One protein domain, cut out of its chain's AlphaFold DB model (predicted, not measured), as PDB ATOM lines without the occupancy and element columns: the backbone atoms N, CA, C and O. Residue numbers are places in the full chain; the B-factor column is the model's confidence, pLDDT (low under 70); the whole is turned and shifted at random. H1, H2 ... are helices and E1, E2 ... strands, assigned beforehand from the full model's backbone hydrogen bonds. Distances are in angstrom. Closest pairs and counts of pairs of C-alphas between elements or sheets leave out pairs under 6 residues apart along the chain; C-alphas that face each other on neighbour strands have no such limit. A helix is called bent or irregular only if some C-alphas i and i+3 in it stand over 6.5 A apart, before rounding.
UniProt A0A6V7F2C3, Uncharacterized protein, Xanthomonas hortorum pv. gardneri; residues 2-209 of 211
ATOM      1  N   LEU A   2     154.161 495.146 365.754       75.12
ATOM      2  CA  LEU A   2     154.805 495.508 367.036       75.12
ATOM      3  C   LEU A   2     155.215 494.300 367.905       75.12
ATOM      4  O   LEU A   2     156.307 494.309 368.460       75.12
ATOM      5  N   ARG A   3     154.383 493.245 367.972       80.44
ATOM      6  CA  ARG A   3     154.678 491.998 368.714       80.44
ATOM      7  C   ARG A   3     155.944 491.302 368.207       80.44
ATOM      8  O   ARG A   3     156.871 491.122 368.984       80.44
ATOM      9  N   LYS A   4     155.982 490.960 366.912       82.44
ATOM     10  CA  LYS A   4     157.134 490.294 366.282       82.44
ATOM     11  C   LYS A   4     158.411 491.120 366.451       82.44
ATOM     12  O   LYS A   4     159.389 490.606 366.957       82.44
ATOM     13  N   ARG A   5     158.341 492.434 366.209       85.00
ATOM     14  CA  ARG A   5     159.482 493.340 366.405       85.00
ATOM     15  C   ARG A   5     160.009 493.365 367.848       85.00
ATOM     16  O   ARG A   5     161.206 493.513 368.047       85.00
ATOM     17  N   ARG A   6     159.138 493.254 368.859       88.81
ATOM     18  CA  ARG A   6     159.557 493.179 370.269       88.81
ATOM     19  C   ARG A   6     160.260 491.854 370.570       88.81
ATOM     20  O   ARG A   6     161.302 491.892 371.210       88.81
ATOM     21  N   LEU A   7     159.729 490.738 370.062       90.56
ATOM     22  CA  LEU A   7     160.381 489.430 370.154       90.56
ATOM     23  C   LEU A   7     161.753 489.448 369.457       90.56
ATOM     24  O   LEU A   7     162.749 489.096 370.072       90.56
ATOM     25  N   ASP A   8     161.831 489.953 368.225       90.94
ATOM     26  CA  ASP A   8     163.090 490.059 367.479       90.94
ATOM     27  C   ASP A   8     164.139 490.870 368.271       90.94
ATOM     28  O   ASP A   8     165.259 490.411 368.473       90.94
ATOM     29  N   ASN A   9     163.748 492.021 368.839       89.56
ATOM     30  CA  ASN A   9     164.645 492.860 369.644       89.56
ATOM     31  C   ASN A   9     165.208 492.149 370.890       89.56
ATOM     32  O   ASN A   9     166.330 492.443 371.304       89.56
ATOM     33  N   ILE A  10     164.428 491.280 371.547       92.19
ATOM     34  CA  ILE A  10     164.923 490.538 372.717       92.19
ATOM     35  C   ILE A  10     165.766 489.335 372.293       92.19
ATOM     36  O   ILE A  10     166.730 489.005 372.981       92.19
ATOM     37  N   LEU A  11     165.452 488.710 371.155       92.44
ATOM     38  CA  LEU A  11     166.226 487.595 370.610       92.44
ATOM     39  C   LEU A  11     167.601 488.051 370.113       92.44
ATOM     40  O   LEU A  11     168.570 487.316 370.295       92.44
ATOM     41  N   ASP A  12     167.722 489.287 369.621       90.56
ATOM     42  CA  ASP A  12     169.019 489.918 369.335       90.56
ATOM     43  C   ASP A  12     169.911 490.012 370.589       90.56
ATOM     44  O   ASP A  12     171.139 489.929 370.502       90.56
ATOM     45  N   ALA A  13     169.309 490.158 371.776       90.12
ATOM     46  CA  ALA A  13     170.031 490.144 373.047       90.12
ATOM     47  C   ALA A  13     170.308 488.716 373.564       90.12
ATOM     48  O   ALA A  13     171.282 488.518 374.294       90.12
ATOM     49  N   LEU A  14     169.489 487.729 373.186       92.75
ATOM     50  CA  LEU A  14     169.604 486.314 373.564       92.75
ATOM     51  C   LEU A  14     170.305 485.497 372.468       92.75
ATOM     52  O   LEU A  14     169.719 484.650 371.786       92.75
ATOM     53  N   THR A  15     171.590 485.790 372.281       89.38
ATOM     54  CA  THR A  15     172.401 485.296 371.157       89.38
ATOM     55  C   THR A  15     172.595 483.779 371.114       89.38
ATOM     56  O   THR A  15     172.891 483.231 370.051       89.38
ATOM     57  N   VAL A  16     172.455 483.103 372.255       92.00
ATOM     58  CA  VAL A  16     172.551 481.647 372.369       92.00
ATOM     59  C   VAL A  16     171.150 481.056 372.292       92.00
ATOM     60  O   VAL A  16     170.894 480.250 371.401       92.00
ATOM     61  N   THR A  17     170.225 481.510 373.141       92.88
ATOM     62  CA  THR A  17     168.846 480.988 373.228       92.88
ATOM     63  C   THR A  17     168.114 481.029 371.888       92.88
ATOM     64  O   THR A  17     167.476 480.047 371.516       92.88
ATOM     65  N   SER A  18     168.255 482.116 371.118       92.75
ATOM     66  CA  SER A  18     167.631 482.268 369.789       92.75
ATOM     67  C   SER A  18     168.037 481.190 368.775       92.75
ATOM     68  O   SER A  18     167.375 481.024 367.755       92.75
ATOM     69  N   ARG A  19     169.119 480.452 369.046       90.50
ATOM     70  CA  ARG A  19     169.641 479.370 368.202       90.50
ATOM     71  C   ARG A  19     169.354 477.973 368.745       90.50
ATOM     72  O   ARG A  19     169.594 476.996 368.038       90.50
ATOM     73  N   LEU A  20     168.882 477.862 369.987       88.75
ATOM     74  CA  LEU A  20     168.555 476.575 370.617       88.75
ATOM     75  C   LEU A  20     167.150 476.105 370.261       88.75
ATOM     76  O   LEU A  20     166.899 474.905 370.187       88.75
ATOM     77  N   PHE A  21     166.250 477.055 370.036       90.50
ATOM     78  CA  PHE A  21     164.837 476.813 369.799       90.50
ATOM     79  C   PHE A  21     164.458 477.249 368.386       90.50
ATOM     80  O   PHE A  21     165.046 478.169 367.816       90.50
ATOM     81  N   SER A  22     163.467 476.581 367.808       90.88
ATOM     82  CA  SER A  22     162.854 477.006 366.551       90.88
ATOM     83  C   SER A  22     162.084 478.323 366.719       90.88
ATOM     84  O   SER A  22     161.648 478.669 367.817       90.88
ATOM     85  N   GLU A  23     161.844 479.044 365.615       91.06
ATOM     86  CA  GLU A  23     161.009 480.264 365.627       91.06
ATOM     87  C   GLU A  23     159.606 479.980 366.193       91.06
ATOM     88  O   GLU A  23     159.037 480.815 366.893       91.06
ATOM     89  N   TYR A  24     159.070 478.781 365.938       93.19
ATOM     90  CA  TYR A  24     157.785 478.354 366.484       93.19
ATOM     91  C   TYR A  24     157.828 478.203 368.010       93.19
ATOM     92  O   TYR A  24     157.016 478.824 368.691       93.19
ATOM     93  N   GLU A  25     158.801 477.458 368.550       94.38
ATOM     94  CA  GLU A  25     158.978 477.296 370.003       94.38
ATOM     95  C   GLU A  25     159.153 478.657 370.697       94.38
ATOM     96  O   GLU A  25     158.474 478.941 371.681       94.38
ATOM     97  N   LEU A  26     159.997 479.539 370.146       94.62
ATOM     98  CA  LEU A  26     160.213 480.883 370.690       94.62
ATOM     99  C   LEU A  26     158.942 481.737 370.657       94.62
ATOM    100  O   LEU A  26     158.688 482.480 371.603       94.62
ATOM    101  N   SER A  27     158.131 481.631 369.599       94.81
ATOM    102  CA  SER A  27     156.842 482.325 369.532       94.81
ATOM    103  C   SER A  27     155.856 481.801 370.577       94.81
ATOM    104  O   SER A  27     155.139 482.611 371.158       94.81
ATOM    105  N   CYS A  28     155.810 480.488 370.818       95.62
ATOM    106  CA  CYS A  28     154.963 479.897 371.856       95.62
ATOM    107  C   CYS A  28     155.380 480.379 373.250       95.62
ATOM    108  O   CYS A  28     154.555 480.951 373.958       95.62
ATOM    109  N   TYR A  29     156.669 480.274 373.595       95.94
ATOM    110  CA  TYR A  29     157.173 480.797 374.868       95.94
ATOM    111  C   TYR A  29     156.886 482.287 375.030       95.94
ATOM    112  O   TYR A  29     156.585 482.749 376.127       95.94
ATOM    113  N   TRP A  30     156.984 483.058 373.948       94.50
ATOM    114  CA  TRP A  30     156.696 484.485 373.976       94.50
ATOM    115  C   TRP A  30     155.228 484.788 374.281       94.50
ATOM    116  O   TRP A  30     154.944 485.709 375.046       94.50
ATOM    117  N   ASP A  31     154.297 484.026 373.712       93.44
ATOM    118  CA  ASP A  31     152.870 484.201 373.985       93.44
ATOM    119  C   ASP A  31     152.520 483.839 375.427       93.44
ATOM    120  O   ASP A  31     151.833 484.615 376.098       93.44
ATOM    121  N   ASP A  32     153.069 482.736 375.931       94.50
ATOM    122  CA  ASP A  32     152.869 482.320 377.319       94.50
ATOM    123  C   ASP A  32     153.501 483.322 378.297       94.50
ATOM    124  O   ASP A  32     152.885 483.702 379.297       94.50
ATOM    125  N   TYR A  33     154.686 483.848 377.970       92.81
ATOM    126  CA  TYR A  33     155.330 484.910 378.738       92.81
ATOM    127  C   TYR A  33     154.454 486.164 378.796       92.81
ATOM    128  O   TYR A  33     154.181 486.668 379.887       92.81
ATOM    129  N   LEU A  34     153.965 486.653 377.650       90.31
ATOM    130  CA  LEU A  34     153.094 487.829 377.594       90.31
ATOM    131  C   LEU A  34     151.795 487.621 378.379       90.31
ATOM    132  O   LEU A  34     151.340 488.553 379.044       90.31
ATOM    133  N   ALA A  35     151.220 486.417 378.333       90.94
ATOM    134  CA  ALA A  35     150.053 486.063 379.131       90.94
ATOM    135  C   ALA A  35     150.369 486.085 380.636       90.94
ATOM    136  O   ALA A  35     149.597 486.650 381.413       90.94
ATOM    137  N   SER A  36     151.526 485.552 381.047       90.06
ATOM    138  CA  SER A  36     151.948 485.485 382.455       90.06
ATOM    139  C   SER A  36     152.149 486.863 383.106       90.06
ATOM    140  O   SER A  36     151.917 487.031 384.305       90.06
ATOM    141  N   ILE A  37     152.531 487.870 382.313       86.56
ATOM    142  CA  ILE A  37     152.800 489.235 382.787       86.56
ATOM    143  C   ILE A  37     151.661 490.220 382.503       86.56
ATOM    144  O   ILE A  37     151.765 491.384 382.887       86.56
ATOM    145  N   ALA A  38     150.584 489.794 381.833       81.62
ATOM    146  CA  ALA A  38     149.498 490.677 381.394       81.62
ATOM    147  C   ALA A  38     148.813 491.432 382.550       81.62
ATOM    148  O   ALA A  38     148.237 492.500 382.342       81.62
ATOM    149  N   THR A  39     148.887 490.890 383.767       75.19
ATOM    150  CA  THR A  39     148.308 491.461 384.992       75.19
ATOM    151  C   THR A  39     149.349 492.081 385.930       75.19
ATOM    152  O   THR A  39     148.986 492.597 386.987       75.19
ATOM    153  N   GLN A  40     150.634 492.058 385.563       72.31
ATOM    154  CA  GLN A  40     151.731 492.558 386.392       72.31
ATOM    155  C   GLN A  40     152.092 494.013 386.024       72.31
ATOM    156  O   GLN A  40     151.992 494.431 384.870       72.31
ATOM    157  N   ALA A  41     152.497 494.807 387.026       56.03
ATOM    158  CA  ALA A  41     152.971 496.192 386.867       56.03
ATOM    159  C   ALA A  41     154.179 496.271 385.892       56.03
ATOM    160  O   ALA A  41     154.796 495.246 385.603       56.03
ATOM    161  N   PRO A  42     154.505 497.451 385.326       60.59
ATOM    162  CA  PRO A  42     154.955 497.576 383.941       60.59
ATOM    163  C   PRO A  42     156.166 496.702 383.606       60.59
ATOM    164  O   PRO A  42     157.236 496.842 384.200       60.59
ATOM    165  N   THR A  43     156.004 495.862 382.581       59.47
ATOM    166  CA  THR A  43     157.101 495.113 381.964       59.47
ATOM    167  C   THR A  43     158.218 496.081 381.567       59.47
ATOM    168  O   THR A  43     157.923 497.141 380.996       59.47
ATOM    169  N   PRO A  44     159.498 495.746 381.810       62.22
ATOM    170  CA  PRO A  44     160.597 496.562 381.322       62.22
ATOM    171  C   PRO A  44     160.472 496.732 379.803       62.22
ATOM    172  O   PRO A  44     160.582 495.769 379.060       62.22
ATOM    173  N   LYS A  45     160.262 497.962 379.315       70.81
ATOM    174  CA  LYS A  45     160.284 498.257 377.864       70.81
ATOM    175  C   LYS A  45     161.703 498.277 377.286       70.81
ATOM    176  O   LYS A  45     161.890 498.556 376.106       70.81
ATOM    177  N   ASN A  46     162.705 498.048 378.132       85.06
ATOM    178  CA  ASN A  46     164.095 497.929 377.736       85.06
ATOM    179  C   ASN A  46     164.344 496.490 377.247       85.06
ATOM    180  O   ASN A  46     164.241 495.579 378.074       85.06
ATOM    181  N   PRO A  47     164.726 496.281 375.970       87.81
ATOM    182  CA  PRO A  47     164.955 494.947 375.412       87.81
ATOM    183  C   PRO A  47     165.945 494.099 376.217       87.81
ATOM    184  O   PRO A  47     165.785 492.888 376.312       87.81
ATOM    185  N   LEU A  48     166.941 494.722 376.854       90.44
ATOM    186  CA  LEU A  48     167.930 494.016 377.663       90.44
ATOM    187  C   LEU A  48     167.316 493.446 378.946       90.44
ATOM    188  O   LEU A  48     167.487 492.266 379.234       90.44
ATOM    189  N   LEU A  49     166.575 494.257 379.704       91.38
ATOM    190  CA  LEU A  49     165.904 493.794 380.926       91.38
ATOM    191  C   LEU A  49     164.790 492.796 380.609       91.38
ATOM    192  O   LEU A  49     164.603 491.821 381.332       91.38
ATOM    193  N   GLU A  50     164.078 493.026 379.511       92.31
ATOM    194  CA  GLU A  50     163.045 492.117 379.041       92.31
ATOM    195  C   GLU A  50     163.623 490.768 378.608       92.31
ATOM    196  O   GLU A  50     163.065 489.736 378.959       92.31
ATOM    197  N   SER A  51     164.784 490.752 377.945       94.75
ATOM    198  CA  SER A  51     165.469 489.506 377.585       94.75
ATOM    199  C   SER A  51     165.831 488.651 378.806       94.75
ATOM    200  O   SER A  51     165.710 487.431 378.760       94.75
ATOM    201  N   VAL A  52     166.214 489.284 379.923       95.25
ATOM    202  CA  VAL A  52     166.498 488.596 381.194       95.25
ATOM    203  C   VAL A  52     165.219 487.991 381.768       95.25
ATOM    204  O   VAL A  52     165.226 486.836 382.186       95.25
ATOM    205  N   ALA A  53     164.123 488.754 381.788       94.06
ATOM    206  CA  ALA A  53     162.838 488.279 382.296       94.06
ATOM    207  C   ALA A  53     162.268 487.139 381.436       94.06
ATOM    208  O   ALA A  53     161.858 486.115 381.975       94.06
ATOM    209  N   PHE A  54     162.308 487.289 380.112       95.00
ATOM    210  CA  PHE A  54     161.875 486.262 379.172       95.00
ATOM    211  C   PHE A  54     162.733 484.993 379.274       95.00
ATOM    212  O   PHE A  54     162.191 483.898 379.360       95.00
ATOM    213  N   GLY A  55     164.062 485.115 379.342       96.25
ATOM    214  CA  GLY A  55     164.943 483.954 379.509       96.25
ATOM    215  C   GLY A  55     164.692 483.195 380.818       96.25
ATOM    216  O   GLY A  55     164.698 481.968 380.816       96.25
ATOM    217  N   ARG A  56     164.396 483.899 381.921       96.00
ATOM    218  CA  ARG A  56     163.975 483.262 383.186       96.00
ATOM    219  C   ARG A  56     162.659 482.509 383.047       96.00
ATOM    220  O   ARG A  56     162.582 481.370 383.483       96.00
ATOM    221  N   PHE A  57     161.673 483.109 382.384       95.69
ATOM    222  CA  PHE A  57     160.409 482.438 382.090       95.69
ATOM    223  C   PHE A  57     160.624 481.147 381.280       95.69
ATOM    224  O   PHE A  57     160.046 480.111 381.600       95.69
ATOM    225  N   VAL A  58     161.501 481.176 380.269       96.31
ATOM    226  CA  VAL A  58     161.857 479.978 379.490       96.31
ATOM    227  C   VAL A  58     162.488 478.907 380.385       96.31
ATOM    228  O   VAL A  58     162.070 477.757 380.318       96.31
ATOM    229  N   ILE A  59     163.436 479.269 381.257       95.75
ATOM    230  CA  ILE A  59     164.052 478.333 382.217       95.75
ATOM    231  C   ILE A  59     162.998 477.687 383.123       95.75
ATOM    232  O   ILE A  59     163.013 476.475 383.299       95.75
ATOM    233  N   GLU A  60     162.073 478.478 383.668       95.38
ATOM    234  CA  GLU A  60     161.008 478.000 384.563       95.38
ATOM    235  C   GLU A  60     159.993 477.086 383.856       95.38
ATOM    236  O   GLU A  60     159.334 476.275 384.506       95.38
ATOM    237  N   THR A  61     159.870 477.210 382.534       95.25
ATOM    238  CA  THR A  61     158.955 476.405 381.711       95.25
ATOM    239  C   THR A  61     159.574 475.071 381.286       95.25
ATOM    240  O   THR A  61     158.854 474.104 381.027       95.25
ATOM    241  N   LEU A  62     160.903 475.000 381.181       92.50
ATOM    242  CA  LEU A  62     161.610 473.789 380.768       92.50
ATOM    243  C   LEU A  62     161.687 472.752 381.905       92.50
ATOM    244  O   LEU A  62     161.697 473.113 383.083       92.50
ATOM    245  N   PRO A  63     161.790 471.450 381.575       91.25
ATOM    246  CA  PRO A  63     162.142 470.428 382.554       91.25
ATOM    247  C   PRO A  63     163.451 470.769 383.279       91.25
ATOM    248  O   PRO A  63     164.396 471.271 382.673       91.25
ATOM    249  N   ALA A  64     163.532 470.459 384.575       82.94
ATOM    250  CA  ALA A  64     164.697 470.802 385.399       82.94
ATOM    251  C   ALA A  64     166.005 470.132 384.933       82.94
ATOM    252  O   ALA A  64     167.092 470.618 385.233       82.94
ATOM    253  N   ASP A  65     165.907 469.006 384.226       82.12
ATOM    254  CA  ASP A  65     167.019 468.270 383.631       82.12
ATOM    255  C   ASP A  65     167.266 468.629 382.157       82.12
ATOM    256  O   ASP A  65     168.141 468.028 381.525       82.12
ATOM    257  N   ASP A  66     166.541 469.612 381.609       85.94
ATOM    258  CA  ASP A  66     166.696 470.013 380.220       85.94
ATOM    259  C   ASP A  66     168.077 470.670 379.997       85.94
ATOM    260  O   ASP A  66     168.412 471.689 380.612       85.94
ATOM    261  N   PRO A  67     168.900 470.120 379.090       80.06
ATOM    262  CA  PRO A  67     170.243 470.624 378.814       80.06
ATOM    263  C   PRO A  67     170.298 472.068 378.289       80.06
ATOM    264  O   PRO A  67     171.336 472.726 378.414       80.06
ATOM    265  N   HIS A  68     169.218 472.578 377.692       87.31
ATOM    266  CA  HIS A  68     169.162 473.950 377.196       87.31
ATOM    267  C   HIS A  68     169.105 474.967 378.341       87.31
ATOM    268  O   HIS A  68     169.558 476.094 378.138       87.31
ATOM    269  N   VAL A  69     168.633 474.584 379.538       90.88
ATOM    270  CA  VAL A  69     168.522 475.479 380.707       90.88
ATOM    271  C   VAL A  69     169.841 476.194 380.975       90.88
ATOM    272  O   VAL A  69     169.866 477.418 381.039       90.88
ATOM    273  N   THR A  70     170.961 475.468 381.005       90.69
ATOM    274  CA  THR A  70     172.291 476.058 381.234       90.69
ATOM    275  C   THR A  70     172.675 477.104 380.177       90.69
ATOM    276  O   THR A  70     173.312 478.113 380.486       90.69
ATOM    277  N   LEU A  71     172.301 476.894 378.915       92.12
ATOM    278  CA  LEU A  71     172.621 477.836 377.841       92.12
ATOM    279  C   LEU A  71     171.709 479.069 377.861       92.12
ATOM    280  O   LEU A  71     172.171 480.165 377.542       92.12
ATOM    281  N   VAL A  72     170.456 478.914 378.290       94.94
ATOM    282  CA  VAL A  72     169.564 480.053 378.540       94.94
ATOM    283  C   VAL A  72     170.041 480.841 379.763       94.94
ATOM    284  O   VAL A  72     170.126 482.068 379.704       94.94
ATOM    285  N   GLU A  73     170.444 480.159 380.840       95.25
ATOM    286  CA  GLU A  73     171.044 480.771 382.032       95.25
ATOM    287  C   GLU A  73     172.272 481.610 381.676       95.25
ATOM    288  O   GLU A  73     172.413 482.723 382.178       95.25
ATOM    289  N   TYR A  74     173.123 481.135 380.762       95.38
ATOM    290  CA  TYR A  74     174.272 481.901 380.280       95.38
ATOM    291  C   TYR A  74     173.866 483.266 379.695       95.38
ATOM    292  O   TYR A  74     174.444 484.292 380.073       95.38
ATOM    293  N   ASP A  75     172.874 483.305 378.798       95.75
ATOM    294  CA  ASP A  75     172.381 484.558 378.211       95.75
ATOM    295  C   ASP A  75     171.715 485.450 379.274       95.75
ATOM    296  O   ASP A  75     171.967 486.658 379.320       95.75
ATOM    297  N   VAL A  76     170.921 484.860 380.176       96.88
ATOM    298  CA  VAL A  76     170.262 485.563 381.289       96.88
ATOM    299  C   VAL A  76     171.290 486.220 382.212       96.88
ATOM    300  O   VAL A  76     171.160 487.403 382.532       96.88
ATOM    301  N   THR A  77     172.339 485.499 382.614       97.19
ATOM    302  CA  THR A  77     173.427 486.042 383.438       97.19
ATOM    303  C   THR A  77     174.168 487.145 382.692       97.19
ATOM    304  O   THR A  77     174.352 488.235 383.236       97.19
ATOM    305  N   ARG A  78     174.558 486.905 381.433       96.38
ATOM    306  CA  ARG A  78     175.264 487.896 380.610       96.38
ATOM    307  C   ARG A  78     174.474 489.198 380.501       96.38
ATOM    308  O   ARG A  78     175.033 490.275 380.718       96.38
ATOM    309  N   ASN A  79     173.185 489.113 380.196       95.75
ATOM    310  CA  ASN A  79     172.332 490.285 380.024       95.75
ATOM    311  C   ASN A  79     172.004 490.954 381.367       95.75
ATOM    312  O   ASN A  79     171.928 492.181 381.434       95.75
ATOM    313  N   GLY A  80     171.915 490.180 382.453       95.19
ATOM    314  CA  GLY A  80     171.814 490.696 383.817       95.19
ATOM    315  C   GLY A  80     173.028 491.537 384.219       95.19
ATOM    316  O   GLY A  80     172.864 492.657 384.705       95.19
ATOM    317  N   VAL A  81     174.246 491.057 383.937       95.12
ATOM    318  CA  VAL A  81     175.489 491.821 384.148       95.12
ATOM    319  C   VAL A  81     175.507 493.086 383.292       95.12
ATOM    320  O   VAL A  81     175.878 494.149 383.783       95.12
ATOM    321  N   ALA A  82     175.068 493.008 382.033       93.62
ATOM    322  CA  ALA A  82     174.989 494.176 381.157       93.62
ATOM    323  C   ALA A  82     174.027 495.243 381.711       93.62
ATOM    324  O   ALA A  82     174.369 496.426 381.740       93.62
ATOM    325  N   ALA A  83     172.852 494.827 382.190       91.62
ATOM    326  CA  ALA A  83     171.855 495.726 382.759       91.62
ATOM    327  C   ALA A  83     172.335 496.355 384.075       91.62
ATOM    328  O   ALA A  83     172.224 497.566 384.259       91.62
ATOM    329  N   ALA A  84     172.932 495.555 384.963       90.88
ATOM    330  CA  ALA A  84     173.511 496.045 386.211       90.88
ATOM    331  C   ALA A  84     174.687 497.003 385.958       90.88
ATOM    332  O   ALA A  84     174.822 498.012 386.650       90.88
ATOM    333  N   ALA A  85     175.508 496.740 384.938       89.00
ATOM    334  CA  ALA A  85     176.598 497.626 384.550       89.00
ATOM    335  C   ALA A  85     176.105 498.974 384.010       89.00
ATOM    336  O   ALA A  85     176.715 499.997 384.292       89.00
ATOM    337  N   ALA A  86     174.990 498.991 383.277       84.62
ATOM    338  CA  ALA A  86     174.377 500.236 382.819       84.62
ATOM    339  C   ALA A  86     173.810 501.079 383.978       84.62
ATOM    340  O   ALA A  86     173.819 502.303 383.906       84.62
ATOM    341  N   ALA A  87     173.340 500.439 385.055       79.88
ATOM    342  CA  ALA A  87     172.821 501.129 386.236       79.88
ATOM    343  C   ALA A  87     173.927 501.652 387.176       79.88
ATOM    344  O   ALA A  87     173.738 502.650 387.870       79.88
ATOM    345  N   ALA A  88     175.084 500.989 387.217       68.94
ATOM    346  CA  ALA A  88     176.179 501.301 388.131       68.94
ATOM    347  C   ALA A  88     177.150 502.345 387.544       68.94
ATOM    348  O   ALA A  88     178.270 502.022 387.166       68.94
ATOM    349  N   SER A  89     176.738 503.614 387.498       58.94
ATOM    350  CA  SER A  89     177.635 504.743 387.181       58.94
ATOM    351  C   SER A  89     178.119 505.396 388.482       58.94
ATOM    352  O   SER A  89     177.404 506.219 389.046       58.94
ATOM    353  N   ARG A  90     179.266 504.959 389.024       65.31
ATOM    354  CA  ARG A  90     179.880 505.536 390.251       65.31
ATOM    355  C   ARG A  90     181.410 505.669 390.201       65.31
ATOM    356  O   ARG A  90     182.044 505.923 391.228       65.31
ATOM    357  N   TYR A  91     182.002 505.387 389.047       65.50
ATOM    358  CA  TYR A  91     183.447 505.375 388.882       65.50
ATOM    359  C   TYR A  91     183.821 506.012 387.558       65.50
ATOM    360  O   TYR A  91     183.355 505.578 386.499       65.50
ATOM    361  N   THR A  92     184.734 506.968 387.633       70.62
ATOM    362  CA  THR A  92     185.382 507.545 386.467       70.62
ATOM    363  C   THR A  92     186.647 506.744 386.161       70.62
ATOM    364  O   THR A  92     187.479 506.479 387.036       70.62
ATOM    365  N   LEU A  93     186.767 506.302 384.906       74.44
ATOM    366  CA  LEU A  93     187.955 505.604 384.418       74.44
ATOM    367  C   LEU A  93     189.157 506.546 384.482       74.44
ATOM    368  O   LEU A  93     189.095 507.669 383.989       74.44
ATOM    369  N   HIS A  94     190.258 506.073 385.057       72.94
ATOM    370  CA  HIS A  94     191.506 506.818 385.088       72.94
ATOM    371  C   HIS A  94     192.417 506.360 383.950       72.94
ATOM    372  O   HIS A  94     192.583 505.165 383.722       72.94
ATOM    373  N   GLU A  95     193.053 507.287 383.237       61.75
ATOM    374  CA  GLU A  95     193.895 506.920 382.089       61.75
ATOM    375  C   GLU A  95     195.206 506.234 382.506       61.75
ATOM    376  O   GLU A  95     195.734 505.398 381.773       61.75
ATOM    377  N   SER A  96     195.723 506.542 383.703       67.12
ATOM    378  CA  SER A  96     196.952 505.927 384.216       67.12
ATOM    379  C   SER A  96     196.657 504.767 385.177       67.12
ATOM    380  O   SER A  96     196.069 505.002 386.243       67.12
ATOM    381  N   PRO A  97     197.123 503.538 384.872       62.69
ATOM    382  CA  PRO A  97     196.970 502.385 385.749       62.69
ATOM    383  C   PRO A  97     197.743 502.497 387.060       62.69
ATOM    384  O   PRO A  97     197.422 501.788 388.003       62.69
ATOM    385  N   GLU A  98     198.734 503.385 387.150       65.06
ATOM    386  CA  GLU A  98     199.580 503.514 388.341       65.06
ATOM    387  C   GLU A  98     198.941 504.342 389.460       65.06
ATOM    388  O   GLU A  98     199.328 504.199 390.616       65.06
ATOM    389  N   ARG A  99     197.964 505.196 389.131       67.38
ATOM    390  CA  ARG A  99     197.347 506.133 390.087       67.38
ATOM    391  C   ARG A  99     195.902 505.798 390.448       67.38
ATOM    392  O   ARG A  99     195.431 506.239 391.488       67.38
ATOM    393  N   GLY A 100     195.204 505.034 389.608       73.81
ATOM    394  CA  GLY A 100     193.837 504.595 389.888       73.81
ATOM    395  C   GLY A 100     193.794 503.366 390.795       73.81
ATOM    396  O   GLY A 100     194.690 502.518 390.765       73.81
ATOM    397  N   LEU A 101     192.716 503.250 391.566       85.88
ATOM    398  CA  LEU A 101     192.393 502.042 392.314       85.88
ATOM    399  C   LEU A 101     192.001 500.944 391.324       85.88
ATOM    400  O   LEU A 101     191.190 501.170 390.424       85.88
ATOM    401  N   LEU A 102     192.595 499.762 391.465       87.50
ATOM    402  CA  LEU A 102     192.363 498.662 390.541       87.50
ATOM    403  C   LEU A 102     191.047 497.960 390.888       87.50
ATOM    404  O   LEU A 102     190.909 497.379 391.967       87.50
ATOM    405  N   LEU A 103     190.088 498.007 389.964       88.62
ATOM    406  CA  LEU A 103     188.711 497.601 390.224       88.62
ATOM    407  C   LEU A 103     188.193 496.593 389.189       88.62
ATOM    408  O   LEU A 103     188.255 496.826 387.977       88.62
ATOM    409  N   LEU A 104     187.604 495.500 389.680       90.25
ATOM    410  CA  LEU A 104     186.632 494.701 388.936       90.25
ATOM    411  C   LEU A 104     185.262 495.378 389.024       90.25
ATOM    412  O   LEU A 104     184.802 495.720 390.111       90.25
ATOM    413  N   HIS A 105     184.579 495.548 387.891       88.88
ATOM    414  CA  HIS A 105     183.291 496.240 387.875       88.88
ATOM    415  C   HIS A 105     182.281 495.578 388.847       88.88
ATOM    416  O   HIS A 105     182.098 494.363 388.744       88.88
ATOM    417  N   PRO A 106     181.553 496.326 389.707       87.75
ATOM    418  CA  PRO A 106     180.652 495.754 390.723       87.75
ATOM    419  C   PRO A 106     179.527 494.866 390.178       87.75
ATOM    420  O   PRO A 106     179.092 493.928 390.831       87.75
ATOM    421  N   ALA A 107     179.057 495.148 388.962       90.75
ATOM    422  CA  ALA A 107     178.091 494.303 388.256       90.75
ATOM    423  C   ALA A 107     178.627 492.920 387.835       90.75
ATOM    424  O   ALA A 107     177.844 492.108 387.353       90.75
ATOM    425  N   SER A 108     179.934 492.660 387.945       92.62
ATOM    426  CA  SER A 108     180.523 491.385 387.525       92.62
ATOM    427  C   SER A 108     180.053 490.240 388.421       92.62
ATOM    428  O   SER A 108     179.891 490.409 389.626       92.62
ATOM    429  N   GLN A 109     179.854 489.063 387.837       94.88
ATOM    430  CA  GLN A 109     179.322 487.891 388.530       94.88
ATOM    431  C   GLN A 109     180.126 486.644 388.182       94.88
ATOM    432  O   GLN A 109     180.514 486.450 387.032       94.88
ATOM    433  N   ILE A 110     180.349 485.784 389.174       95.06
ATOM    434  CA  ILE A 110     180.921 484.453 388.973       95.06
ATOM    435  C   ILE A 110     179.788 483.441 389.089       95.06
ATOM    436  O   ILE A 110     179.143 483.359 390.133       95.06
ATOM    437  N   VAL A 111     179.571 482.662 388.034       95.69
ATOM    438  CA  VAL A 111     178.538 481.621 387.996       95.69
ATOM    439  C   VAL A 111     179.183 480.272 387.712       95.69
ATOM    440  O   VAL A 111     180.112 480.168 386.907       95.69
ATOM    441  N   GLY A 112     178.721 479.248 388.430       93.50
ATOM    442  CA  GLY A 112     179.109 477.862 388.212       93.50
ATOM    443  C   GLY A 112     178.098 477.153 387.320       93.50
ATOM    444  O   GLY A 112     176.902 477.243 387.565       93.50
ATOM    445  N   PHE A 113     178.593 476.417 386.336       92.00
ATOM    446  CA  PHE A 113     177.828 475.559 385.444       92.00
ATOM    447  C   PHE A 113     178.315 474.121 385.594       92.00
ATOM    448  O   PHE A 113     179.501 473.884 385.807       92.00
ATOM    449  N   MET A 114     177.418 473.148 385.459       90.00
ATOM    450  CA  MET A 114     177.768 471.722 385.548       90.00
ATOM    451  C   MET A 114     178.198 471.115 384.205       90.00
ATOM    452  O   MET A 114     178.344 469.896 384.087       90.00
ATOM    453  N   VAL A 115     178.405 471.959 383.196       88.50
ATOM    454  CA  VAL A 115     178.836 471.597 381.844       88.50
ATOM    455  C   VAL A 115     179.881 472.597 381.350       88.50
ATOM    456  O   VAL A 115     179.976 473.711 381.867       88.50
ATOM    457  N   ASN A 116     180.630 472.226 380.308       88.31
ATOM    458  CA  ASN A 116     181.533 473.132 379.589       88.31
ATOM    459  C   ASN A 116     180.745 474.148 378.737       88.31
ATOM    460  O   ASN A 116     180.708 474.071 377.505       88.31
ATOM    461  N   VAL A 117     180.078 475.086 379.406       90.31
ATOM    462  CA  VAL A 117     179.214 476.087 378.784       90.31
ATOM    463  C   VAL A 117     180.002 477.001 377.843       90.31
ATOM    464  O   VAL A 117     179.492 477.353 376.785       90.31
ATOM    465  N   ALA A 118     181.266 477.327 378.140       87.31
ATOM    466  CA  ALA A 118     182.084 478.169 377.263       87.31
ATOM    467  C   ALA A 118     182.304 477.516 375.887       87.31
ATOM    468  O   ALA A 118     182.199 478.176 374.848       87.31
ATOM    469  N   GLY A 119     182.580 476.208 375.872       86.94
ATOM    470  CA  GLY A 119     182.695 475.427 374.642       86.94
ATOM    471  C   GLY A 119     181.370 475.337 373.882       86.94
ATOM    472  O   GLY A 119     181.347 475.548 372.669       86.94
ATOM    473  N   LEU A 120     180.270 475.095 374.596       89.25
ATOM    474  CA  LEU A 120     178.934 474.972 374.008       89.25
ATOM    475  C   LEU A 120     178.447 476.290 373.396       89.25
ATOM    476  O   LEU A 120     178.011 476.305 372.248       89.25
ATOM    477  N   VAL A 121     178.602 477.413 374.101       90.69
ATOM    478  CA  VAL A 121     178.269 478.751 373.587       90.69
ATOM    479  C   VAL A 121     179.040 479.036 372.303       90.69
ATOM    480  O   VAL A 121     178.455 479.508 371.326       90.69
ATOM    481  N   LYS A 122     180.338 478.706 372.255       89.06
ATOM    482  CA  LYS A 122     181.138 478.845 371.031       89.06
ATOM    483  C   LYS A 122     180.584 477.979 369.898       89.06
ATOM    484  O   LYS A 122     180.502 478.456 368.770       89.06
ATOM    485  N   ALA A 123     180.196 476.737 370.174       87.50
ATOM    486  CA  ALA A 123     179.649 475.834 369.165       87.50
ATOM    487  C   ALA A 123     178.304 476.337 368.601       87.50
ATOM    488  O   ALA A 123     178.153 476.449 367.383       87.50
ATOM    489  N   VAL A 124     177.373 476.740 369.472       88.94
ATOM    490  CA  VAL A 124     176.061 477.309 369.101       88.94
ATOM    491  C   VAL A 124     176.235 478.575 368.255       88.94
ATOM    492  O   VAL A 124     175.658 478.724 367.172       88.94
ATOM    493  N   THR A 125     177.083 479.499 368.709       86.62
ATOM    494  CA  THR A 125     177.330 480.766 368.000       86.62
ATOM    495  C   THR A 125     178.094 480.573 366.687       86.62
ATOM    496  O   THR A 125     177.920 481.366 365.760       86.62
ATOM    497  N   SER A 126     178.836 479.472 366.546       87.62
ATOM    498  CA  SER A 126     179.494 479.070 365.292       87.62
ATOM    499  C   SER A 126     178.576 478.305 364.326       87.62
ATOM    500  O   SER A 126     179.027 477.924 363.251       87.62
ATOM    501  N   GLY A 127     177.298 478.099 364.670       84.62
ATOM    502  CA  GLY A 127     176.306 477.489 363.776       84.62
ATOM    503  C   GLY A 127     176.151 475.975 363.917       84.62
ATOM    504  O   GLY A 127     175.620 475.337 363.010       84.62
ATOM    505  N   MET A 128     176.597 475.381 365.030       85.56
ATOM    506  CA  MET A 128     176.289 473.983 365.336       85.56
ATOM    507  C   MET A 128     174.768 473.785 365.444       85.56
ATOM    508  O   MET A 128     174.062 474.629 365.996       85.56
ATOM    509  N   THR A 129     174.260 472.674 364.908       81.94
ATOM    510  CA  THR A 129     172.827 472.349 364.968       81.94
ATOM    511  C   THR A 129     172.402 472.024 366.399       81.94
ATOM    512  O   THR A 129     173.206 471.529 367.186       81.94
ATOM    513  N   ARG A 130     171.118 472.230 366.725       75.94
ATOM    514  CA  ARG A 130     170.546 471.921 368.050       75.94
ATOM    515  C   ARG A 130     170.920 470.519 368.541       75.94
ATOM    516  O   ARG A 130     171.445 470.380 369.637       75.94
ATOM    517  N   ASN A 131     170.717 469.496 367.712       78.12
ATOM    518  CA  ASN A 131     171.006 468.110 368.095       78.12
ATOM    519  C   ASN A 131     172.503 467.891 368.366       78.12
ATOM    520  O   ASN A 131     172.859 467.279 369.364       78.12
ATOM    521  N   ALA A 132     173.382 468.470 367.543       80.69
ATOM    522  CA  ALA A 132     174.823 468.358 367.756       80.69
ATOM    523  C   ALA A 132     175.297 469.105 369.017       80.69
ATOM    524  O   ALA A 132     176.259 468.679 369.649       80.69
ATOM    525  N   VAL A 133     174.622 470.194 369.408       78.81
ATOM    526  CA  VAL A 133     174.896 470.892 370.675       78.81
ATOM    527  C   VAL A 133     174.592 469.983 371.858       78.81
ATOM    528  O   VAL A 133     175.399 469.931 372.779       78.81
ATOM    529  N   LEU A 134     173.476 469.248 371.814       75.94
ATOM    530  CA  LEU A 134     173.091 468.291 372.855       75.94
ATOM    531  C   LEU A 134     174.096 467.140 372.977       75.94
ATOM    532  O   LEU A 134     174.520 466.811 374.083       75.94
ATOM    533  N   ASP A 135     174.541 466.598 371.844       80.44
ATOM    534  CA  ASP A 135     175.544 465.526 371.804       80.44
ATOM    535  C   ASP A 135     176.924 465.991 372.304       80.44
ATOM    536  O   ASP A 135     177.714 465.201 372.822       80.44
ATOM    537  N   ALA A 136     177.223 467.288 372.176       80.62
ATOM    538  CA  ALA A 136     178.483 467.887 372.603       80.62
ATOM    539  C   ALA A 136     178.524 468.251 374.098       80.62
ATOM    540  O   ALA A 136     179.544 468.768 374.573       80.62
ATOM    541  N   ILE A 137     177.447 468.014 374.857       80.81
ATOM    542  CA  ILE A 137     177.390 468.358 376.280       80.81
ATOM    543  C   ILE A 137     178.325 467.459 377.078       80.81
ATOM    544  O   ILE A 137     178.024 466.319 377.429       80.81
ATOM    545  N   VAL A 138     179.471 468.029 377.438       78.81
ATOM    546  CA  VAL A 138     180.408 467.418 378.374       78.81
ATOM    547  C   VAL A 138     180.086 467.909 379.780       78.81
ATOM    548  O   VAL A 138     180.237 469.098 380.084       78.81
ATOM    549  N   LYS A 139     179.659 466.981 380.645       79.50
ATOM    550  CA  LYS A 139     179.455 467.236 382.076       79.50
ATOM    551  C   LYS A 139     180.791 467.522 382.758       79.50
ATOM    552  O   LYS A 139     181.780 466.826 382.540       79.50
ATOM    553  N   GLY A 140     180.800 468.527 383.619       80.38
ATOM    554  CA  GLY A 140     181.957 468.918 384.410       80.38
ATOM    555  C   GLY A 140     181.792 470.340 384.938       80.38
ATOM    556  O   GLY A 140     181.297 471.193 384.202       80.38
ATOM    557  N   PRO A 141     182.189 470.613 386.192       87.94
ATOM    558  CA  PRO A 141     182.031 471.937 386.765       87.94
ATOM    559  C   PRO A 141     182.906 472.949 386.017       87.94
ATOM    560  O   PRO A 141     184.126 472.801 385.922       87.94
ATOM    561  N   GLU A 142     182.282 474.005 385.521       91.88
ATOM    562  CA  GLU A 142     182.932 475.171 384.944       91.88
ATOM    563  C   GLU A 142     182.501 476.414 385.718       91.88
ATOM    564  O   GLU A 142     181.336 476.574 386.058       91.88
ATOM    565  N   ARG A 143     183.441 477.313 386.015       94.31
ATOM    566  CA  ARG A 143     183.133 478.611 386.624       94.31
ATOM    567  C   ARG A 143     183.481 479.705 385.637       94.31
ATOM    568  O   ARG A 143     184.596 479.731 385.110       94.31
ATOM    569  N   ILE A 144     182.532 480.595 385.380       95.88
ATOM    570  CA  ILE A 144     182.693 481.704 384.445       95.88
ATOM    571  C   ILE A 144     182.507 483.017 385.188       95.88
ATOM    572  O   ILE A 144     181.505 483.222 385.868       95.88
ATOM    573  N   LEU A 145     183.473 483.917 385.015       96.62
ATOM    574  CA  LEU A 145     183.315 485.328 385.326       96.62
ATOM    575  C   LEU A 145     182.623 486.018 384.152       96.62
ATOM    576  O   LEU A 145     183.184 486.076 383.059       96.62
ATOM    577  N   PHE A 146     181.454 486.591 384.399       97.12
ATOM    578  CA  PHE A 146     180.795 487.558 383.532       97.12
ATOM    579  C   PHE A 146     181.174 488.948 384.024       97.12
ATOM    580  O   PHE A 146     180.917 489.286 385.178       97.12
ATOM    581  N   PHE A 147     181.799 489.757 383.174       94.94
ATOM    582  CA  PHE A 147     182.311 491.065 383.573       94.94
ATOM    583  C   PHE A 147     181.930 492.141 382.567       94.94
ATOM    584  O   PHE A 147     181.926 491.920 381.354       94.94
ATOM    585  N   LYS A 148     181.655 493.345 383.071       92.75
ATOM    586  CA  LYS A 148     181.588 494.539 382.230       92.75
ATOM    587  C   LYS A 148     182.971 494.768 381.629       92.75
ATOM    588  O   LYS A 148     183.928 494.995 382.361       92.75
ATOM    589  N   ASN A 149     183.079 494.705 380.303       92.31
ATOM    590  CA  ASN A 149     184.347 494.973 379.642       92.31
ATOM    591  C   ASN A 149     184.585 496.487 379.603       92.31
ATOM    592  O   ASN A 149     183.871 497.224 378.911       92.31
ATOM    593  N   TRP A 150     185.594 496.934 380.347       87.38
ATOM    594  CA  TRP A 150     185.969 498.342 380.449       87.38
ATOM    595  C   TRP A 150     186.573 498.904 379.157       87.38
ATOM    596  O   TRP A 150     186.489 500.102 378.924       87.38
ATOM    597  N   LYS A 151     187.145 498.053 378.293       85.88
ATOM    598  CA  LYS A 151     187.809 498.476 377.050       85.88
ATOM    599  C   LYS A 151     186.906 498.442 375.826       85.88
ATOM    600  O   LYS A 151     186.936 499.351 375.009       85.88
ATOM    601  N   ARG A 152     186.152 497.355 375.657       85.38
ATOM    602  CA  ARG A 152     185.369 497.089 374.435       85.38
ATOM    603  C   ARG A 152     183.896 497.467 374.559       85.38
ATOM    604  O   ARG A 152     183.168 497.390 373.576       85.38
ATOM    605  N   GLY A 153     183.441 497.845 375.753       82.12
ATOM    606  CA  GLY A 153     182.013 497.932 376.028       82.12
ATOM    607  C   GLY A 153     181.359 496.545 376.141       82.12
ATOM    608  O   GLY A 153     181.992 495.516 375.917       82.12
ATOM    609  N   GLY A 154     180.084 496.511 376.536       89.25
ATOM    610  CA  GLY A 154     179.347 495.254 376.722       89.25
ATOM    611  C   GLY A 154     179.889 494.342 377.834       89.25
ATOM    612  O   GLY A 154     180.536 494.804 378.777       89.25
ATOM    613  N   VAL A 155     179.586 493.046 377.725       94.06
ATOM    614  CA  VAL A 155     179.947 492.009 378.704       94.06
ATOM    615  C   VAL A 155     180.908 491.011 378.076       94.06
ATOM    616  O   VAL A 155     180.633 490.470 377.005       94.06
ATOM    617  N   GLY A 156     182.030 490.777 378.752       94.44
ATOM    618  CA  GLY A 156     182.961 489.697 378.457       94.44
ATOM    619  C   GLY A 156     182.755 488.510 379.393       94.44
ATOM    620  O   GLY A 156     182.157 488.642 380.463       94.44
ATOM    621  N   THR A 157     183.277 487.352 378.990       94.94
ATOM    622  CA  THR A 157     183.309 486.146 379.818       94.94
ATOM    623  C   THR A 157     184.723 485.590 379.925       94.94
ATOM    624  O   THR A 157     185.518 485.687 378.990       94.94
ATOM    625  N   LEU A 158     185.059 485.044 381.092       94.25
ATOM    626  CA  LEU A 158     186.348 484.413 381.360       94.25
ATOM    627  C   LEU A 158     186.131 483.121 382.146       94.25
ATOM    628  O   LEU A 158     185.570 483.143 383.240       94.25
ATOM    629  N   LYS A 159     186.615 481.999 381.608       93.00
ATOM    630  CA  LYS A 159     186.690 480.736 382.345       93.00
ATOM    631  C   LYS A 159     187.705 480.868 383.478       93.00
ATOM    632  O   LYS A 159     188.850 481.252 383.240       93.00
ATOM    633  N   LEU A 160     187.299 480.529 384.696       91.69
ATOM    634  CA  LEU A 160     188.135 480.656 385.882       91.69
ATOM    635  C   LEU A 160     188.798 479.333 386.259       91.69
ATOM    636  O   LEU A 160     188.153 478.290 386.356       91.69
ATOM    637  N   GLY A 161     190.098 479.412 386.533       89.25
ATOM    638  CA  GLY A 161     190.797 478.439 387.365       89.25
ATOM    639  C   GLY A 161     190.756 478.861 388.835       89.25
ATOM    640  O   GLY A 161     190.631 480.047 389.146       89.25
ATOM    641  N   SER A 162     190.931 477.900 389.745       86.19
ATOM    642  CA  SER A 162     190.839 478.120 391.198       86.19
ATOM    643  C   SER A 162     191.790 479.201 391.730       86.19
ATOM    644  O   SER A 162     191.433 479.937 392.648       86.19
ATOM    645  N   ALA A 163     192.991 479.323 391.158       85.94
ATOM    646  CA  ALA A 163     193.962 480.347 391.541       85.94
ATOM    647  C   ALA A 163     193.498 481.759 391.149       85.94
ATOM    648  O   ALA A 163     193.528 482.663 391.978       85.94
ATOM    649  N   VAL A 164     193.014 481.928 389.913       88.19
ATOM    650  CA  VAL A 164     192.533 483.224 389.410       88.19
ATOM    651  C   VAL A 164     191.336 483.695 390.222       88.19
ATOM    652  O   VAL A 164     191.302 484.843 390.644       88.19
ATOM    653  N   GLU A 165     190.385 482.799 390.493       89.44
ATOM    654  CA  GLU A 165     189.189 483.123 391.266       89.44
ATOM    655  C   GLU A 165     189.517 483.654 392.664       89.44
ATOM    656  O   GLU A 165     188.983 484.684 393.070       89.44
ATOM    657  N   LYS A 166     190.445 483.007 393.381       88.19
ATOM    658  CA  LYS A 166     190.889 483.481 394.700       88.19
ATOM    659  C   LYS A 166     191.515 484.873 394.629       88.19
ATOM    660  O   LYS A 166     191.309 485.678 395.532       88.19
ATOM    661  N   SER A 167     192.257 485.168 393.561       90.19
ATOM    662  CA  SER A 167     192.876 486.478 393.361       90.19
ATOM    663  C   SER A 167     191.869 487.579 393.023       90.19
ATOM    664  O   SER A 167     192.159 488.738 393.303       90.19
ATOM    665  N   LEU A 168     190.689 487.257 392.471       89.69
ATOM    666  CA  LEU A 168     189.696 488.273 392.093       89.69
ATOM    667  C   LEU A 168     189.200 489.105 393.285       89.69
ATOM    668  O   LEU A 168     188.919 490.288 393.119       89.69
ATOM    669  N   GLY A 169     189.157 488.518 394.486       85.81
ATOM    670  CA  GLY A 169     188.769 489.221 395.714       85.81
ATOM    671  C   GLY A 169     189.738 490.327 396.153       85.81
ATOM    672  O   GLY A 169     189.409 491.096 397.050       85.81
ATOM    673  N   LEU A 170     190.918 490.421 395.533       87.88
ATOM    674  CA  LEU A 170     191.891 491.489 395.783       87.88
ATOM    675  C   LEU A 170     191.630 492.746 394.932       87.88
ATOM    676  O   LEU A 170     192.254 493.776 395.175       87.88
ATOM    677  N   PHE A 171     190.739 492.672 393.936       88.50
ATOM    678  CA  PHE A 171     190.456 493.756 392.984       88.50
ATOM    679  C   PHE A 171     189.158 494.504 393.311       88.50
ATOM    680  O   PHE A 171     188.311 494.736 392.447       88.50
ATOM    681  N   ASP A 172     188.986 494.857 394.580       82.44
ATOM    682  CA  ASP A 172     187.794 495.525 395.109       82.44
ATOM    683  C   ASP A 172     187.956 497.046 395.250       82.44
ATOM    684  O   ASP A 172     187.158 497.707 395.912       82.44
ATOM    685  N   GLY A 173     188.992 497.608 394.623       82.06
ATOM    686  CA  GLY A 173     189.286 499.033 394.685       82.06
ATOM    687  C   GLY A 173     189.985 499.480 395.971       82.06
ATOM    688  O   GLY A 173     190.034 500.674 396.224       82.06
ATOM    689  N   ARG A 174     190.547 498.576 396.790       84.50
ATOM    690  CA  ARG A 174     191.345 498.972 397.971       84.50
ATOM    691  C   ARG A 174     192.784 499.380 397.669       84.50
ATOM    692  O   ARG A 174     193.386 500.079 398.479       84.50
ATOM    693  N   TYR A 175     193.342 498.921 396.553       86.38
ATOM    694  CA  TYR A 175     194.747 499.134 396.213       86.38
ATOM    695  C   TYR A 175     194.884 499.738 394.821       86.38
ATOM    696  O   TYR A 175     194.189 499.337 393.882       86.38
ATOM    697  N   SER A 176     195.828 500.663 394.673       87.44
ATOM    698  CA  SER A 176     196.369 501.007 393.360       87.44
ATOM    699  C   SER A 176     197.137 499.822 392.765       87.44
ATOM    700  O   SER A 176     197.510 498.870 393.463       87.44
ATOM    701  N   HIS A 177     197.416 499.876 391.463       88.44
ATOM    702  CA  HIS A 177     198.205 498.841 390.793       88.44
ATOM    703  C   HIS A 177     199.586 498.644 391.446       88.44
ATOM    704  O   HIS A 177     199.977 497.508 391.717       88.44
ATOM    705  N   ALA A 178     200.297 499.734 391.752       87.31
ATOM    706  CA  ALA A 178     201.626 499.674 392.357       87.31
ATOM    707  C   ALA A 178     201.591 499.063 393.768       87.31
ATOM    708  O   ALA A 178     202.382 498.174 394.085       87.31
ATOM    709  N   GLU A 179     200.643 499.483 394.608       90.44
ATOM    710  CA  GLU A 179     200.490 498.944 395.964       90.44
ATOM    711  C   GLU A 179     200.148 497.457 395.957       90.44
ATOM    712  O   GLU A 179     200.694 496.692 396.760       90.44
ATOM    713  N   LEU A 180     199.273 497.036 395.039       90.81
ATOM    714  CA  LEU A 180     198.906 495.636 394.909       90.81
ATOM    715  C   LEU A 180     200.120 494.787 394.520       90.81
ATOM    716  O   LEU A 180     200.352 493.751 395.140       90.81
ATOM    717  N   LEU A 181     200.909 495.212 393.528       91.31
ATOM    718  CA  LEU A 181     202.082 494.450 393.088       91.31
ATOM    719  C   LEU A 181     203.221 494.464 394.108       91.31
ATOM    720  O   LEU A 181     203.922 493.464 394.227       91.31
ATOM    721  N   ASN A 182     203.360 495.526 394.900       92.75
ATOM    722  CA  ASN A 182     204.302 495.538 396.019       92.75
ATOM    723  C   ASN A 182     203.934 494.499 397.091       92.75
ATOM    724  O   ASN A 182     204.814 493.860 397.663       92.75
ATOM    725  N   ARG A 183     202.634 494.293 397.351       92.50
ATOM    726  CA  ARG A 183     202.141 493.296 398.322       92.50
ATOM    727  C   ARG A 183     202.088 491.879 397.748       92.50
ATOM    728  O   ARG A 183     202.311 490.908 398.469       92.50
ATOM    729  N   HIS A 184     201.787 491.755 396.459       92.44
ATOM    730  CA  HIS A 184     201.547 490.490 395.769       92.44
ATOM    731  C   HIS A 184     202.282 490.438 394.416       92.44
ATOM    732  O   HIS A 184     201.643 490.353 393.363       92.44
ATOM    733  N   PRO A 185     203.628 490.430 394.405       92.50
ATOM    734  CA  PRO A 185     204.414 490.542 393.169       92.50
ATOM    735  C   PRO A 185     204.180 489.385 392.184       92.50
ATOM    736  O   PRO A 185     204.256 489.559 390.966       92.50
ATOM    737  N   HIS A 186     203.811 488.208 392.700       91.31
ATOM    738  CA  HIS A 186     203.453 487.032 391.905       91.31
ATOM    739  C   HIS A 186     202.192 487.227 391.042       91.31
ATOM    740  O   HIS A 186     201.972 486.456 390.111       91.31
ATOM    741  N   LEU A 187     201.369 488.248 391.312       92.25
ATOM    742  CA  LEU A 187     200.164 488.547 390.532       92.25
ATOM    743  C   LEU A 187     200.425 489.438 389.314       92.25
ATOM    744  O   LEU A 187     199.503 489.645 388.532       92.25
ATOM    745  N   SER A 188     201.649 489.936 389.108       92.44
ATOM    746  CA  SER A 188     201.992 490.867 388.016       92.44
ATOM    747  C   SER A 188     201.474 490.428 386.642       92.44
ATOM    748  O   SER A 188     200.783 491.186 385.961       92.44
ATOM    749  N   THR A 189     201.718 489.173 386.263       93.06
ATOM    750  CA  THR A 189     201.263 488.625 384.971       93.06
ATOM    751  C   THR A 189     199.739 488.511 384.898       93.06
ATOM    752  O   THR A 189     199.138 488.795 383.857       93.06
ATOM    753  N   LEU A 190     199.093 488.127 386.005       92.12
ATOM    754  CA  LEU A 190     197.638 488.029 386.074       92.12
ATOM    755  C   LEU A 190     196.999 489.414 385.929       92.12
ATOM    756  O   LEU A 190     196.109 489.589 385.102       92.12
ATOM    757  N   VAL A 191     197.484 490.400 386.684       92.31
ATOM    758  CA  VAL A 191     196.987 491.780 386.649       92.31
ATOM    759  C   VAL A 191     197.123 492.365 385.247       92.31
ATOM    760  O   VAL A 191     196.141 492.869 384.702       92.31
ATOM    761  N   ALA A 192     198.291 492.215 384.617       91.19
ATOM    762  CA  ALA A 192     198.509 492.653 383.242       91.19
ATOM    763  C   ALA A 192     197.533 491.987 382.255       91.19
ATOM    764  O   ALA A 192     196.963 492.663 381.393       91.19
ATOM    765  N   SER A 193     197.281 490.683 382.401       92.44
ATOM    766  CA  SER A 193     196.332 489.952 381.552       92.44
ATOM    767  C   SER A 193     194.894 490.442 381.740       92.44
ATOM    768  O   SER A 193     194.188 490.677 380.759       92.44
ATOM    769  N   LEU A 194     194.458 490.655 382.985       93.25
ATOM    770  CA  LEU A 194     193.100 491.105 383.298       93.25
ATOM    771  C   LEU A 194     192.852 492.560 382.867       93.25
ATOM    772  O   LEU A 194     191.788 492.863 382.322       93.25
ATOM    773  N   LEU A 195     193.843 493.442 383.028       91.50
ATOM    774  CA  LEU A 195     193.831 494.795 382.460       91.50
ATOM    775  C   LEU A 195     193.771 494.746 380.930       91.50
ATOM    776  O   LEU A 195     192.999 495.469 380.300       91.50
ATOM    777  N   THR A 196     194.560 493.870 380.305       91.00
ATOM    778  CA  THR A 196     194.570 493.704 378.845       91.00
ATOM    779  C   THR A 196     193.206 493.263 378.326       91.00
ATOM    780  O   THR A 196     192.697 493.878 377.390       91.00
ATOM    781  N   ALA A 197     192.583 492.286 378.988       90.88
ATOM    782  CA  ALA A 197     191.253 491.777 378.670       90.88
ATOM    783  C   ALA A 197     190.108 492.769 378.967       90.88
ATOM    784  O   ALA A 197     188.986 492.563 378.497       90.88
ATOM    785  N   GLY A 198     190.375 493.847 379.715       91.38
ATOM    786  CA  GLY A 198     189.363 494.816 380.144       91.38
ATOM    787  C   GLY A 198     188.469 494.305 381.277       91.38
ATOM    788  O   GLY A 198     187.359 494.804 381.437       91.38
ATOM    789  N   VAL A 199     188.934 493.297 382.025       93.31
ATOM    790  CA  VAL A 199     188.284 492.784 383.244       93.31
ATOM    791  C   VAL A 199     188.471 493.771 384.391       93.31
ATOM    792  O   VAL A 199     187.538 494.057 385.134       93.31
ATOM    793  N   LEU A 200     189.687 494.307 384.501       92.06
ATOM    794  CA  LEU A 200     190.048 495.325 385.476       92.06
ATOM    795  C   LEU A 200     190.211 496.672 384.790       92.06
ATOM    796  O   LEU A 200     190.623 496.740 383.627       92.06
ATOM    797  N   ALA A 201     189.945 497.730 385.544       88.44
ATOM    798  CA  ALA A 201     190.312 499.079 385.171       88.44
ATOM    799  C   ALA A 201     190.867 499.841 386.380       88.44
ATOM    800  O   ALA A 201     190.448 499.585 387.512       88.44
ATOM    801  N   PRO A 202     191.812 500.763 386.155       85.62
ATOM    802  CA  PRO A 202     192.138 501.789 387.129       85.62
ATOM    803  C   PRO A 202     191.011 502.825 387.184       85.62
ATOM    804  O   PRO A 202     190.658 503.434 386.174       85.62
ATOM    805  N   CYS A 203     190.451 503.029 388.370       81.75
ATOM    806  CA  CYS A 203     189.316 503.920 388.589       81.75
ATOM    807  C   CYS A 203     189.609 504.916 389.714       81.75
ATOM    808  O   CYS A 203     190.357 504.615 390.646       81.75
ATOM    809  N   ILE A 204     188.967 506.083 389.651       73.88
ATOM    810  CA  ILE A 204     188.852 507.007 390.785       73.88
ATOM    811  C   ILE A 204     187.378 507.019 391.228       73.88
ATOM    812  O   ILE A 204     186.493 507.076 390.372       73.88
ATOM    813  N   PRO A 205     187.078 506.914 392.537       68.94
ATOM    814  CA  PRO A 205     185.722 507.097 393.045       68.94
ATOM    815  C   PRO A 205     185.231 508.516 392.749       68.94
ATOM    816  O   PRO A 205     185.936 509.475 393.054       68.94
ATOM    817  N   ASP A 206     184.006 508.659 392.241       65.31
ATOM    818  CA  ASP A 206     183.460 509.975 391.857       65.31
ATOM    819  C   ASP A 206     183.391 510.969 393.039       65.31
ATOM    820  O   ASP A 206     183.468 512.178 392.845       65.31
ATOM    821  N   ALA A 207     183.350 510.476 394.284       57.62
ATOM    822  CA  ALA A 207     183.417 511.294 395.502       57.62
ATOM    823  C   ALA A 207     184.760 512.035 395.702       57.62
ATOM    824  O   ALA A 207     184.861 512.875 396.588       57.62
ATOM    825  N   MET A 208     185.797 511.733 394.908       53.81
ATOM    826  CA  MET A 208     187.088 512.436 394.932       53.81
ATOM    827  C   MET A 208     187.193 513.564 393.887       53.81
ATOM    828  O   MET A 208     188.274 514.121 393.704       53.81
ATOM    829  N   HIS A 209     186.102 513.904 393.187       51.19
ATOM    830  CA  HIS A 209     186.039 515.041 392.252       51.19
ATOM    831  C   HIS A 209     185.412 516.316 392.844       51.19
ATOM    832  O   HIS A 209     185.275 517.308 392.132       51.19
TER     833      HIS A 209
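What this domain is: This is residues 2 to 209 of the 211 residues of an uncharacterized protein of Xanthomonas hortorum pv. gardneri (UniProt A0A6V7F2C3). Picture two lobes joined through a middle slab: at one end the small, strongly twisted sheet of E1, E7, E2 and E6 with H9 and H10, at the other a lobe of helices H1, H3 and H4. The slab between is the sheet E3, E4, E5 with the long helix H5 along one face; H4 packs on H5, H6 and H7 sit near one end of this sheet, and H8 lies between the two sheets. The printed part has 208 residues with ten named helices and seven named strands, in the order H1 H2 H3 H4 H5 E1 E2 E3 H6 H7 E4 E5 H8 E6 H9 H10 E7; the class is mixed, helices and strands, and both sheets are antiparallel. The whole is compact, with a radius of gyration of the C-alphas of 19.3 A and spans of 57 by 40 by 25 A.

How they stand to each other: Begin at the sheet that runs E1, residues 91 to 93, E7, residues 200 to 205, E2, residues 101 to 104, and E6, residues 172 to 176, neighbours antiparallel. Look for atoms within hydrogen-bond range: N 92 and O 204 at 3.3 A for E1 and E7, N 101 and O 203 at 2.9 A for E7 and E2, N 102 and O 175 at 2.9 A for E2 and E6. H9, residues 177 to 183, and H10, residues 185 to 197, are on this sheet in two layers, helices on one face. The closest C-alphas are those of Leu 102 and His 177, 5.9 A, for E2 and H9, and of Leu 194 and Leu 200, 5.6 A, for H10 and E7. E6, H9, H10 and E7 make a split strand-helix-strand unit, two strands running the same way with E2 between them, its crossover right-handed. Next find the sheet E3, residues 109 to 115, E4, residues 139 to 148, and E5, residues 155 to 159, where N 113 and O 142 are 2.8 A apart and, in the hairpin E4 and E5, N 145 and O 158 are 2.9 A apart. H5, residues 68 to 87, is on it in two layers, at a height of 8.7 A over the sheet, and runs along the strands, at 14 degrees to E4 on the local plane; the closest C-alphas of H5 and E4 are those of Arg 78 and Phe 146, 6.3 A. H6, residues 117 to 125, only grazes this sheet with residues 117 to 118, and H8, residues 162 to 168, only grazes it too. H6 and H7, residues 130 to 135, touch as a helical hairpin, with C-alphas 120 and 133 closest at 6.6 A. H4, residues 47 to 61, and H5 touch as a helical hairpin, opposite ways at a shallow tilt of 29 degrees, C-alphas 52 and 76 closest at 4.8 A. H1, residues 2 to 11, touches residues 47 to 51 of H4, about perpendicular at 81 degrees, C-alphas 10 and 51 closest at 5.0 A. Residues 29 to 33 of H3, residues 23 to 37, touch residues 54 to 58 of H4, about perpendicular at 84 degrees, C-alphas 33 and 57 closest at 6.6 A. H2, residues 17 to 20, touches residues 68 to 75 of H5, C-alphas 17 and 72 closest at 5.4 A. Every O i to N i+4 pair is within hydrogen-bond range in H1 and H3 to H9, and 7 of 9 in H10; H2 is too short for such a pair.

Where its parts are: Find C-alpha 2 at (154.805, 495.508, 367.036), where H1 begins. H5 runs 28.9 A from C-alpha 68 at (169.162, 473.950, 377.196) to C-alpha 87, and E4 runs 27.4 A. H3 is 21.0 A long, H4 20.5 A and H10 19.6 A; H10 is irregular, C-alphas 186 and 189 being 7.4 A apart. E7 ends at C-alpha 205, (185.722, 507.097, 393.045).

The domain as a whole: The C-alphas farthest apart are those of Tyr 24 and Asn 182, 57.7 A. The printed part has no cut, and no link is long. Residues 37 to 42, of which 37 belongs to H3, stand free. The model's pLDDT is under 70 at residues 41 to 44, 88 to 91, 95 to 99 and 205 to 209.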